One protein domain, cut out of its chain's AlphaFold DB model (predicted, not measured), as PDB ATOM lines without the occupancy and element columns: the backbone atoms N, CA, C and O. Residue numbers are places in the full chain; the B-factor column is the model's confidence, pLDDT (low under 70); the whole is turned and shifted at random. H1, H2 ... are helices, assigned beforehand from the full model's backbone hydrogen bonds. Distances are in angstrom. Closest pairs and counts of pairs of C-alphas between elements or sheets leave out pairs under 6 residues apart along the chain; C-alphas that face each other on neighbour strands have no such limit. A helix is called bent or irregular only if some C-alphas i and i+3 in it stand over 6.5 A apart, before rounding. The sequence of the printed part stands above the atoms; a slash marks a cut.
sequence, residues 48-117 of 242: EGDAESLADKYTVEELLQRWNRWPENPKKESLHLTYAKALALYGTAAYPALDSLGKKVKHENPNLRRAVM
ATOM      1  N   GLU A  48     222.460 237.723 163.383       66.50
ATOM      2  CA  GLU A  48     223.437 237.247 164.355       66.50
ATOM      3  C   GLU A  48     223.102 235.788 164.656       66.50
ATOM      4  O   GLU A  48     222.005 235.502 165.138       66.50
ATOM      5  N   GLY A  49     224.032 234.887 164.337       78.81
ATOM      6  CA  GLY A  49     223.911 233.459 164.623       78.81
ATOM      7  C   GLY A  49     223.862 232.567 163.383       78.81
ATOM      8  O   GLY A  49     223.801 233.025 162.239       78.81
ATOM      9  N   ASP A  50     223.937 231.271 163.644       90.94
ATOM     10  CA  ASP A  50     223.753 230.196 162.675       90.94
ATOM     11  C   ASP A  50     222.263 229.847 162.495       90.94
ATOM     12  O   ASP A  50     221.371 230.538 162.984       90.94
ATOM     13  N   ALA A  51     221.985 228.795 161.722       92.12
ATOM     14  CA  ALA A  51     220.622 228.362 161.434       92.12
ATOM     15  C   ALA A  51     219.844 227.972 162.701       92.12
ATOM     16  O   ALA A  51     218.674 228.329 162.811       92.12
ATOM     17  N   GLU A  52     220.499 227.306 163.654       94.06
ATOM     18  CA  GLU A  52     219.911 226.905 164.939       94.06
ATOM     19  C   GLU A  52     219.539 228.136 165.765       94.06
ATOM     20  O   GLU A  52     218.385 228.300 166.152       94.06
ATOM     21  N   SER A  53     220.469 229.085 165.900       94.19
ATOM     22  CA  SER A  53     220.224 230.353 166.596       94.19
ATOM     23  C   SER A  53     219.050 231.136 165.998       94.19
ATOM     24  O   SER A  53     218.316 231.824 166.710       94.19
ATOM     25  N   LEU A  54     218.877 231.081 164.673       93.12
ATOM     26  CA  LEU A  54     217.744 231.711 163.999       93.12
ATOM     27  C   LEU A  54     216.438 230.949 164.211       93.12
ATOM     28  O   LEU A  54     215.411 231.604 164.396       93.12
ATOM     29  N   ALA A  55     216.474 229.617 164.182       94.31
ATOM     30  CA  ALA A  55     215.308 228.784 164.439       94.31
ATOM     31  C   ALA A  55     214.805 228.966 165.878       94.31
ATOM     32  O   ALA A  55     213.612 229.178 166.066       94.31
ATOM     33  N   ASP A  56     215.698 229.031 166.865       95.44
ATOM     34  CA  ASP A  56     215.349 229.281 168.271       95.44
ATOM     35  C   ASP A  56     214.725 230.665 168.497       95.44
ATOM     36  O   ASP A  56     213.908 230.870 169.398       95.44
ATOM     37  N   LYS A  57     215.139 231.653 167.696       94.44
ATOM     38  CA  LYS A  57     214.776 233.059 167.894       94.44
ATOM     39  C   LYS A  57     213.500 233.480 167.172       94.44
ATOM     40  O   LYS A  57     212.854 234.432 167.613       94.44
ATOM     41  N   TYR A  58     213.184 232.862 166.041       94.38
ATOM     42  CA  TYR A  58     212.139 233.334 165.137       94.38
ATOM     43  C   TYR A  58     211.203 232.213 164.733       94.38
ATOM     44  O   TYR A  58     211.648 231.121 164.409       94.38
ATOM     45  N   THR A  59     209.917 232.534 164.639       96.69
ATOM     46  CA  THR A  59     208.907 231.631 164.074       96.69
ATOM     47  C   THR A  59     209.133 231.377 162.576       96.69
ATOM     48  O   THR A  59     209.784 232.168 161.886       96.69
ATOM     49  N   VAL A  60     208.524 230.317 162.030       95.44
ATOM     50  CA  VAL A  60     208.522 230.029 160.579       95.44
ATOM     51  C   VAL A  60     208.072 231.243 159.762       95.44
ATOM     52  O   VAL A  60     208.724 231.603 158.784       95.44
ATOM     53  N   GLU A  61     206.993 231.915 160.172       94.88
ATOM     54  CA  GLU A  61     206.476 233.086 159.457       94.88
ATOM     55  C   GLU A  61     207.481 234.245 159.466       94.88
ATOM     56  O   GLU A  61     207.727 234.886 158.443       94.88
ATOM     57  N   GLU A  62     208.135 234.486 160.598       93.00
ATOM     58  CA  GLU A  62     209.169 235.507 160.725       93.00
ATOM     59  C   GLU A  62     210.421 235.205 159.897       93.00
ATOM     60  O   GLU A  62     211.002 236.129 159.309       93.00
ATOM     61  N   LEU A  63     210.849 233.941 159.854       92.75
ATOM     62  CA  LEU A  63     211.946 233.478 159.007       92.75
ATOM     63  C   LEU A  63     211.582 233.618 157.527       92.75
ATOM     64  O   LEU A  63     212.388 234.132 156.752       92.75
ATOM     65  N   LEU A  64     210.355 233.269 157.144       91.25
ATOM     66  CA  LEU A  64     209.853 233.385 155.777       91.25
ATOM     67  C   LEU A  64     209.747 234.845 155.320       91.25
ATOM     68  O   LEU A  64     210.196 235.199 154.228       91.25
ATOM     69  N   GLN A  65     209.215 235.730 156.167       89.19
ATOM     70  CA  GLN A  65     209.188 237.168 155.898       89.19
ATOM     71  C   GLN A  65     210.602 237.727 155.708       89.19
ATOM     72  O   GLN A  65     210.817 238.591 154.855       89.19
ATOM     73  N   ARG A  66     211.582 237.243 156.484       87.50
ATOM     74  CA  ARG A  66     212.992 237.630 156.329       87.50
ATOM     75  C   ARG A  66     213.565 237.082 155.031       87.50
ATOM     76  O   ARG A  66     214.109 237.873 154.273       87.50
ATOM     77  N   TRP A  67     213.391 235.795 154.738       86.62
ATOM     78  CA  TRP A  67     213.798 235.168 153.479       86.62
ATOM     79  C   TRP A  67     213.298 235.957 152.260       86.62
ATOM     80  O   TRP A  67     214.094 236.318 151.394       86.62
ATOM     81  N   ASN A  68     212.012 236.316 152.245       85.06
ATOM     82  CA  ASN A  68     211.372 237.033 151.138       85.06
ATOM     83  C   ASN A  68     211.750 238.520 151.046       85.06
ATOM     84  O   ASN A  68     211.588 239.136 149.994       85.06
ATOM     85  N   ARG A  69     212.246 239.124 152.131       78.62
ATOM     86  CA  ARG A  69     212.611 240.550 152.163       78.62
ATOM     87  C   ARG A  69     213.904 240.850 151.410       78.62
ATOM     88  O   ARG A  69     214.102 241.986 150.978       78.62
ATOM     89  N   TRP A  70     214.823 239.893 151.323       68.56
ATOM     90  CA  TRP A  70     216.167 240.189 150.841       68.56
ATOM     91  C   TRP A  70     216.246 240.091 149.314       68.56
ATOM     92  O   TRP A  70     215.813 239.091 148.744       68.56
ATOM     93  N   PRO A  71     216.796 241.117 148.633       59.81
ATOM     94  CA  PRO A  71     217.041 241.026 147.203       59.81
ATOM     95  C   PRO A  71     218.082 239.938 146.939       59.81
ATOM     96  O   PRO A  71     219.040 239.815 147.708       59.81
ATOM     97  N   GLU A  72     217.911 239.220 145.828       62.25
ATOM     98  CA  GLU A  72     218.882 238.276 145.268       62.25
ATOM     99  C   GLU A  72     220.194 239.018 144.980       62.25
ATOM    100  O   GLU A  72     220.432 239.559 143.903       62.25
ATOM    101  N   ASN A  73     221.034 239.148 146.001       64.31
ATOM    102  CA  ASN A  73     222.352 239.733 145.886       64.31
ATOM    103  C   ASN A  73     223.357 238.594 146.042       64.31
ATOM    104  O   ASN A  73     223.414 238.017 147.131       64.31
ATOM    105  N   PRO A  74     224.192 238.320 145.026       59.03
ATOM    106  CA  PRO A  74     225.185 237.249 145.079       59.03
ATOM    107  C   PRO A  74     226.102 237.322 146.308       59.03
ATOM    108  O   PRO A  74     226.497 236.309 146.871       59.03
ATOM    109  N   LYS A  75     226.391 238.533 146.809       64.00
ATOM    110  CA  LYS A  75     227.214 238.740 148.015       64.00
ATOM    111  C   LYS A  75     226.489 238.412 149.328       64.00
ATOM    112  O   LYS A  75     227.094 238.506 150.391       64.00
ATOM    113  N   LYS A  76     225.192 238.104 149.271       68.38
ATOM    114  CA  LYS A  76     224.305 237.854 150.418       68.38
ATOM    115  C   LYS A  76     223.598 236.500 150.339       68.38
ATOM    116  O   LYS A  76     222.744 236.219 151.171       68.38
ATOM    117  N   GLU A  77     223.957 235.643 149.388       73.12
ATOM    118  CA  GLU A  77     223.386 234.296 149.251       73.12
ATOM    119  C   GLU A  77     223.656 233.406 150.462       73.12
ATOM    120  O   GLU A  77     222.818 232.579 150.812       73.12
ATOM    121  N   SER A  78     224.778 233.621 151.154       75.94
ATOM    122  CA  SER A  78     225.054 232.959 152.432       75.94
ATOM    123  C   SER A  78     223.976 233.245 153.481       75.94
ATOM    124  O   SER A  78     223.729 232.402 154.331       75.94
ATOM    125  N   LEU A  79     223.287 234.390 153.404       81.19
ATOM    126  CA  LEU A  79     222.169 234.696 154.294       81.19
ATOM    127  C   LEU A  79     220.933 233.885 153.930       81.19
ATOM    128  O   LEU A  79     220.280 233.350 154.819       81.19
ATOM    129  N   HIS A  80     220.621 233.789 152.634       83.44
ATOM    130  CA  HIS A  80     219.541 232.931 152.159       83.44
ATOM    131  C   HIS A  80     219.780 231.497 152.638       83.44
ATOM    132  O   HIS A  80     218.903 230.928 153.276       83.44
ATOM    133  N   LEU A  81     220.995 230.972 152.470       85.12
ATOM    134  CA  LEU A  81     221.370 229.661 152.996       85.12
ATOM    135  C   LEU A  81     221.026 229.492 154.484       85.12
ATOM    136  O   LEU A  81     220.377 228.515 154.845       85.12
ATOM    137  N   THR A  82     221.427 230.433 155.346       89.38
ATOM    138  CA  THR A  82     221.150 230.335 156.788       89.38
ATOM    139  C   THR A  82     219.651 230.358 157.089       89.38
ATOM    140  O   THR A  82     219.196 229.595 157.934       89.38
ATOM    141  N   TYR A  83     218.867 231.182 156.387       90.38
ATOM    142  CA  TYR A  83     217.410 231.209 156.560       90.38
ATOM    143  C   TYR A  83     216.729 229.936 156.054       90.38
ATOM    144  O   TYR A  83     215.828 229.442 156.723       90.38
ATOM    145  N   ALA A  84     217.151 229.393 154.908       91.62
ATOM    146  CA  ALA A  84     216.608 228.141 154.385       91.62
ATOM    147  C   ALA A  84     216.881 226.981 155.353       91.62
ATOM    148  O   ALA A  84     215.965 226.231 155.670       91.62
ATOM    149  N   LYS A  85     218.100 226.908 155.903       93.00
ATOM    150  CA  LYS A  85     218.459 225.941 156.949       93.00
ATOM    151  C   LYS A  85     217.625 226.108 158.209       93.00
ATOM    152  O   LYS A  85     217.099 225.136 158.731       93.00
ATOM    153  N   ALA A  86     217.484 227.343 158.688       94.62
ATOM    154  CA  ALA A  86     216.674 227.628 159.868       94.62
ATOM    155  C   ALA A  86     215.218 227.188 159.663       94.62
ATOM    156  O   ALA A  86     214.617 226.643 160.578       94.62
ATOM    157  N   LEU A  87     214.669 227.380 158.459       95.38
ATOM    158  CA  LEU A  87     213.344 226.879 158.092       95.38
ATOM    159  C   LEU A  87     213.300 225.344 158.077       95.38
ATOM    160  O   LEU A  87     212.367 224.778 158.631       95.38
ATOM    161  N   ALA A  88     214.301 224.663 157.519       94.19
ATOM    162  CA  ALA A  88     214.340 223.199 157.497       94.19
ATOM    163  C   ALA A  88     214.406 222.559 158.893       94.19
ATOM    164  O   ALA A  88     213.859 221.477 159.088       94.19
ATOM    165  N   LEU A  89     214.988 223.235 159.891       95.75
ATOM    166  CA  LEU A  89     215.000 222.759 161.284       95.75
ATOM    167  C   LEU A  89     213.598 222.627 161.903       95.75
ATOM    168  O   LEU A  89     213.424 221.893 162.873       95.75
ATOM    169  N   TYR A  90     212.591 223.295 161.337       95.56
ATOM    170  CA  TYR A  90     211.193 223.139 161.742       95.56
ATOM    171  C   TYR A  90     210.516 221.897 161.140       95.56
ATOM    172  O   TYR A  90     209.369 221.604 161.495       95.56
ATOM    173  N   GLY A  91     211.182 221.176 160.232       93.81
ATOM    174  CA  GLY A  91     210.603 220.045 159.513       93.81
ATOM    175  C   GLY A  91     209.281 220.430 158.849       93.81
ATOM    176  O   GLY A  91     209.155 221.499 158.247       93.81
ATOM    177  N   THR A  92     208.252 219.605 159.040       94.62
ATOM    178  CA  THR A  92     206.936 219.801 158.413       94.62
ATOM    179  C   THR A  92     206.216 221.075 158.864       94.62
ATOM    180  O   THR A  92     205.377 221.604 158.137       94.62
ATOM    181  N   ALA A  93     206.580 221.663 160.011       96.19
ATOM    182  CA  ALA A  93     206.024 222.954 160.421       96.19
ATOM    183  C   ALA A  93     206.443 224.108 159.484       96.19
ATOM    184  O   ALA A  93     205.787 225.151 159.464       96.19
ATOM    185  N   ALA A  94     207.488 223.922 158.669       96.38
ATOM    186  CA  ALA A  94     207.922 224.873 157.648       96.38
ATOM    187  C   ALA A  94     207.262 224.687 156.272       96.38
ATOM    188  O   ALA A  94     207.663 225.361 155.322       96.38
ATOM    189  N   TYR A  95     206.202 223.878 156.143       96.00
ATOM    190  CA  TYR A  95     205.412 223.789 154.903       96.00
ATOM    191  C   TYR A  95     204.999 225.141 154.290       96.00
ATOM    192  O   TYR A  95     205.110 225.289 153.071       96.00
ATOM    193  N   PRO A  96     204.635 226.188 155.065       95.88
ATOM    194  CA  PRO A  96     204.349 227.508 154.494       95.88
ATOM    195  C   PRO A  96     205.510 228.134 153.697       95.88
ATOM    196  O   PRO A  96     205.287 229.046 152.901       95.88
ATOM    197  N   ALA A  97     206.750 227.675 153.899       95.19
ATOM    198  CA  ALA A  97     207.929 228.167 153.192       95.19
ATOM    199  C   ALA A  97     208.215 227.441 151.866       95.19
ATOM    200  O   ALA A  97     209.026 227.946 151.083       95.19
ATOM    201  N   LEU A  98     207.550 226.311 151.592       95.00
ATOM    202  CA  LEU A  98     207.837 225.447 150.443       95.00
ATOM    203  C   LEU A  98     207.815 226.202 149.115       95.00
ATOM    204  O   LEU A  98     208.792 226.143 148.384       95.00
ATOM    205  N   ASP A  99     206.788 227.007 148.831       94.50
ATOM    206  CA  ASP A  99     206.714 227.763 147.570       94.50
ATOM    207  C   ASP A  99     207.830 228.815 147.436       94.50
ATOM    208  O   ASP A  99     208.424 229.005 146.370       94.50
ATOM    209  N   SER A 100     208.168 229.485 148.540       92.38
ATOM    210  CA  SER A 100     209.207 230.522 148.538       92.38
ATOM    211  C   SER A 100     210.610 229.939 148.366       92.38
ATOM    212  O   SER A 100     211.449 230.556 147.703       92.38
ATOM    213  N   LEU A 101     210.863 228.764 148.945       93.44
ATOM    214  CA  LEU A 101     212.094 227.999 148.757       93.44
ATOM    215  C   LEU A 101     212.115 227.363 147.363       93.44
ATOM    216  O   LEU A 101     213.050 227.586 146.601       93.44
ATOM    217  N   GLY A 102     211.041 226.683 146.979       93.44
ATOM    218  CA  GLY A 102     210.836 225.990 145.712       93.44
ATOM    219  C   GLY A 102     211.153 226.835 144.485       93.44
ATOM    220  O   GLY A 102     211.826 226.376 143.569       93.44
ATOM    221  N   LYS A 103     210.815 228.128 144.490       90.62
ATOM    222  CA  LYS A 103     211.197 229.062 143.411       90.62
ATOM    223  C   LYS A 103     212.710 229.149 143.162       90.62
ATOM    224  O   LYS A 103     213.125 229.509 142.061       90.62
ATOM    225  N   LYS A 104     213.552 228.835 144.151       91.56
ATOM    226  CA  LYS A 104     215.021 228.916 144.056       91.56
ATOM    227  C   LYS A 104     215.699 227.624 143.616       91.56
ATOM    228  O   LYS A 104     216.883 227.672 143.286       91.56
ATOM    229  N   VAL A 105     214.980 226.508 143.485       93.06
ATOM    230  CA  VAL A 105     215.549 225.276 142.894       93.06
ATOM    231  C   VAL A 105     215.946 225.470 141.424       93.06
ATOM    232  O   VAL A 105     216.706 224.691 140.861       93.06
ATOM    233  N   LYS A 106     215.452 226.539 140.789       89.62
ATOM    234  CA  LYS A 106     215.733 226.921 139.401       89.62
ATOM    235  C   LYS A 106     216.695 228.119 139.297       89.62
ATOM    236  O   LYS A 106     216.858 228.668 138.211       89.62
ATOM    237  N   HIS A 107     217.299 228.551 140.408       88.12
ATOM    238  CA  HIS A 107     218.182 229.720 140.453       88.12
ATOM    239  C   HIS A 107     219.522 229.438 139.756       88.12
ATOM    240  O   HIS A 107     220.040 228.326 139.856       88.12
ATOM    241  N   GLU A 108     220.108 230.436 139.085       85.19
ATOM    242  CA  GLU A 108     221.366 230.279 138.332       85.19
ATOM    243  C   GLU A 108     222.544 229.928 139.247       85.19
ATOM    244  O   GLU A 108     223.361 229.064 138.928       85.19
ATOM    245  N   ASN A 109     222.592 230.549 140.431       85.88
ATOM    246  CA  ASN A 109     223.626 230.255 141.412       85.88
ATOM    247  C   ASN A 109     223.530 228.805 141.935       85.88
ATOM    248  O   ASN A 109     222.542 228.466 142.600       85.88
ATOM    249  N   PRO A 110     224.567 227.973 141.720       88.75
ATOM    250  CA  PRO A 110     224.553 226.574 142.130       88.75
ATOM    251  C   PRO A 110     224.547 226.382 143.648       88.75
ATOM    252  O   PRO A 110     223.929 225.439 144.131       88.75
ATOM    253  N   ASN A 111     225.192 227.265 144.415       87.50
ATOM    254  CA  ASN A 111     225.240 227.149 145.873       87.50
ATOM    255  C   ASN A 111     223.858 227.381 146.483       87.50
ATOM    256  O   ASN A 111     223.419 226.589 147.314       87.50
ATOM    257  N   LEU A 112     223.156 228.433 146.042       87.81
ATOM    258  CA  LEU A 112     221.807 228.727 146.528       87.81
ATOM    259  C   LEU A 112     220.819 227.630 146.124       87.81
ATOM    260  O   LEU A 112     220.061 227.150 146.963       87.81
ATOM    261  N   ARG A 113     220.853 227.207 144.857       92.50
ATOM    262  CA  ARG A 113     219.976 226.153 144.343       92.50
ATOM    263  C   ARG A 113     220.134 224.842 145.111       92.50
ATOM    264  O   ARG A 113     219.146 224.304 145.598       92.50
ATOM    265  N   ARG A 114     221.367 224.337 145.224       92.31
ATOM    266  CA  ARG A 114     221.657 223.061 145.894       92.31
ATOM    267  C   ARG A 114     221.262 223.092 147.357       92.31
ATOM    268  O   ARG A 114     220.666 222.142 147.842       92.31
ATOM    269  N   ALA A 115     221.575 224.190 148.038       91.00
ATOM    270  CA  ALA A 115     221.165 224.374 149.414       91.00
ATOM    271  C   ALA A 115     219.655 224.240 149.566       91.00
ATOM    272  O   ALA A 115     219.189 223.384 150.302       91.00
ATOM    273  N   VAL A 116     218.900 225.025 148.800       94.62
ATOM    274  CA  VAL A 116     217.438 225.000 148.828       94.62
ATOM    275  C   VAL A 116     216.888 223.609 148.526       94.62
ATOM    276  O   VAL A 116     215.962 223.189 149.206       94.62
ATOM    277  N   MET A 117     217.451 222.879 147.557       96.44
ATOM    278  CA  MET A 117     217.039 221.497 147.286       96.44
ATOM    279  C   MET A 117     217.221 220.595 148.511       96.44
ATOM    280  O   MET A 117     216.319 219.831 148.833       96.44
TER     281      MET A 117
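Overview. This is residues 48 to 117 of the 242 residues of an uncharacterized protein of Candidatus Nitrohelix vancouverensis (UniProt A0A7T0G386). Three helices, H2, H3 and H4, make an up-and-down bundle, each running against the one before; short H5 packs alongside H3, and short H1 makes a corner with H3, its first residue, Ala 51, close to Ala 86 near the end of H3. Five named helices, H1 to H5, lie in 70 printed residues: all helix, compact, radius of gyration of the C-alphas 11.0 A, spans 30 by 24 by 18 A.

Along the chain. H3, residues 74 to 88, 21.7 A, is irregular: C-alphas 75 and 78 are 7.6 A apart. H4, residues 91 to 102, 15.0 A, is irregular: C-alphas 93 and 96 are 7.7 A apart. H2 is residues 60 to 69. H1, residues 51 to 57, begins at C-alpha (220.622, 228.362, 161.434); H5, residues 110 to 117, ends at C-alpha (217.039, 221.497, 147.286).

Arrangement. H3, the hub, touches H2, closest C-alphas Trp 67 and Tyr 83, 6.2 A, a hairpin at a shallow tilt of 15 degrees. H5 touches H3, closest C-alphas Leu 81 and Ala 115, 6.4 A. H1 touches H3 residues 82 to 87 alone, closest C-alphas Ala 51 and Ala 86, 4.3 A. H4 touches H2, closest C-alphas Val 60 and Ala 94, 6.0 A. Every O i to N i+4 pair is within hydrogen-bond range in H1, H2 and H5; 8 of 11 in H3; 2 of 8 in H4, beside 6 of 9 O i to N i+3.

Size, cuts and confidence. The farthest C-alphas, Asp 56 and Glu 108, are 30.6 A apart. The printed part has no cut and no long link. Residue 48 and residues 70 to 76 have pLDDT under 70.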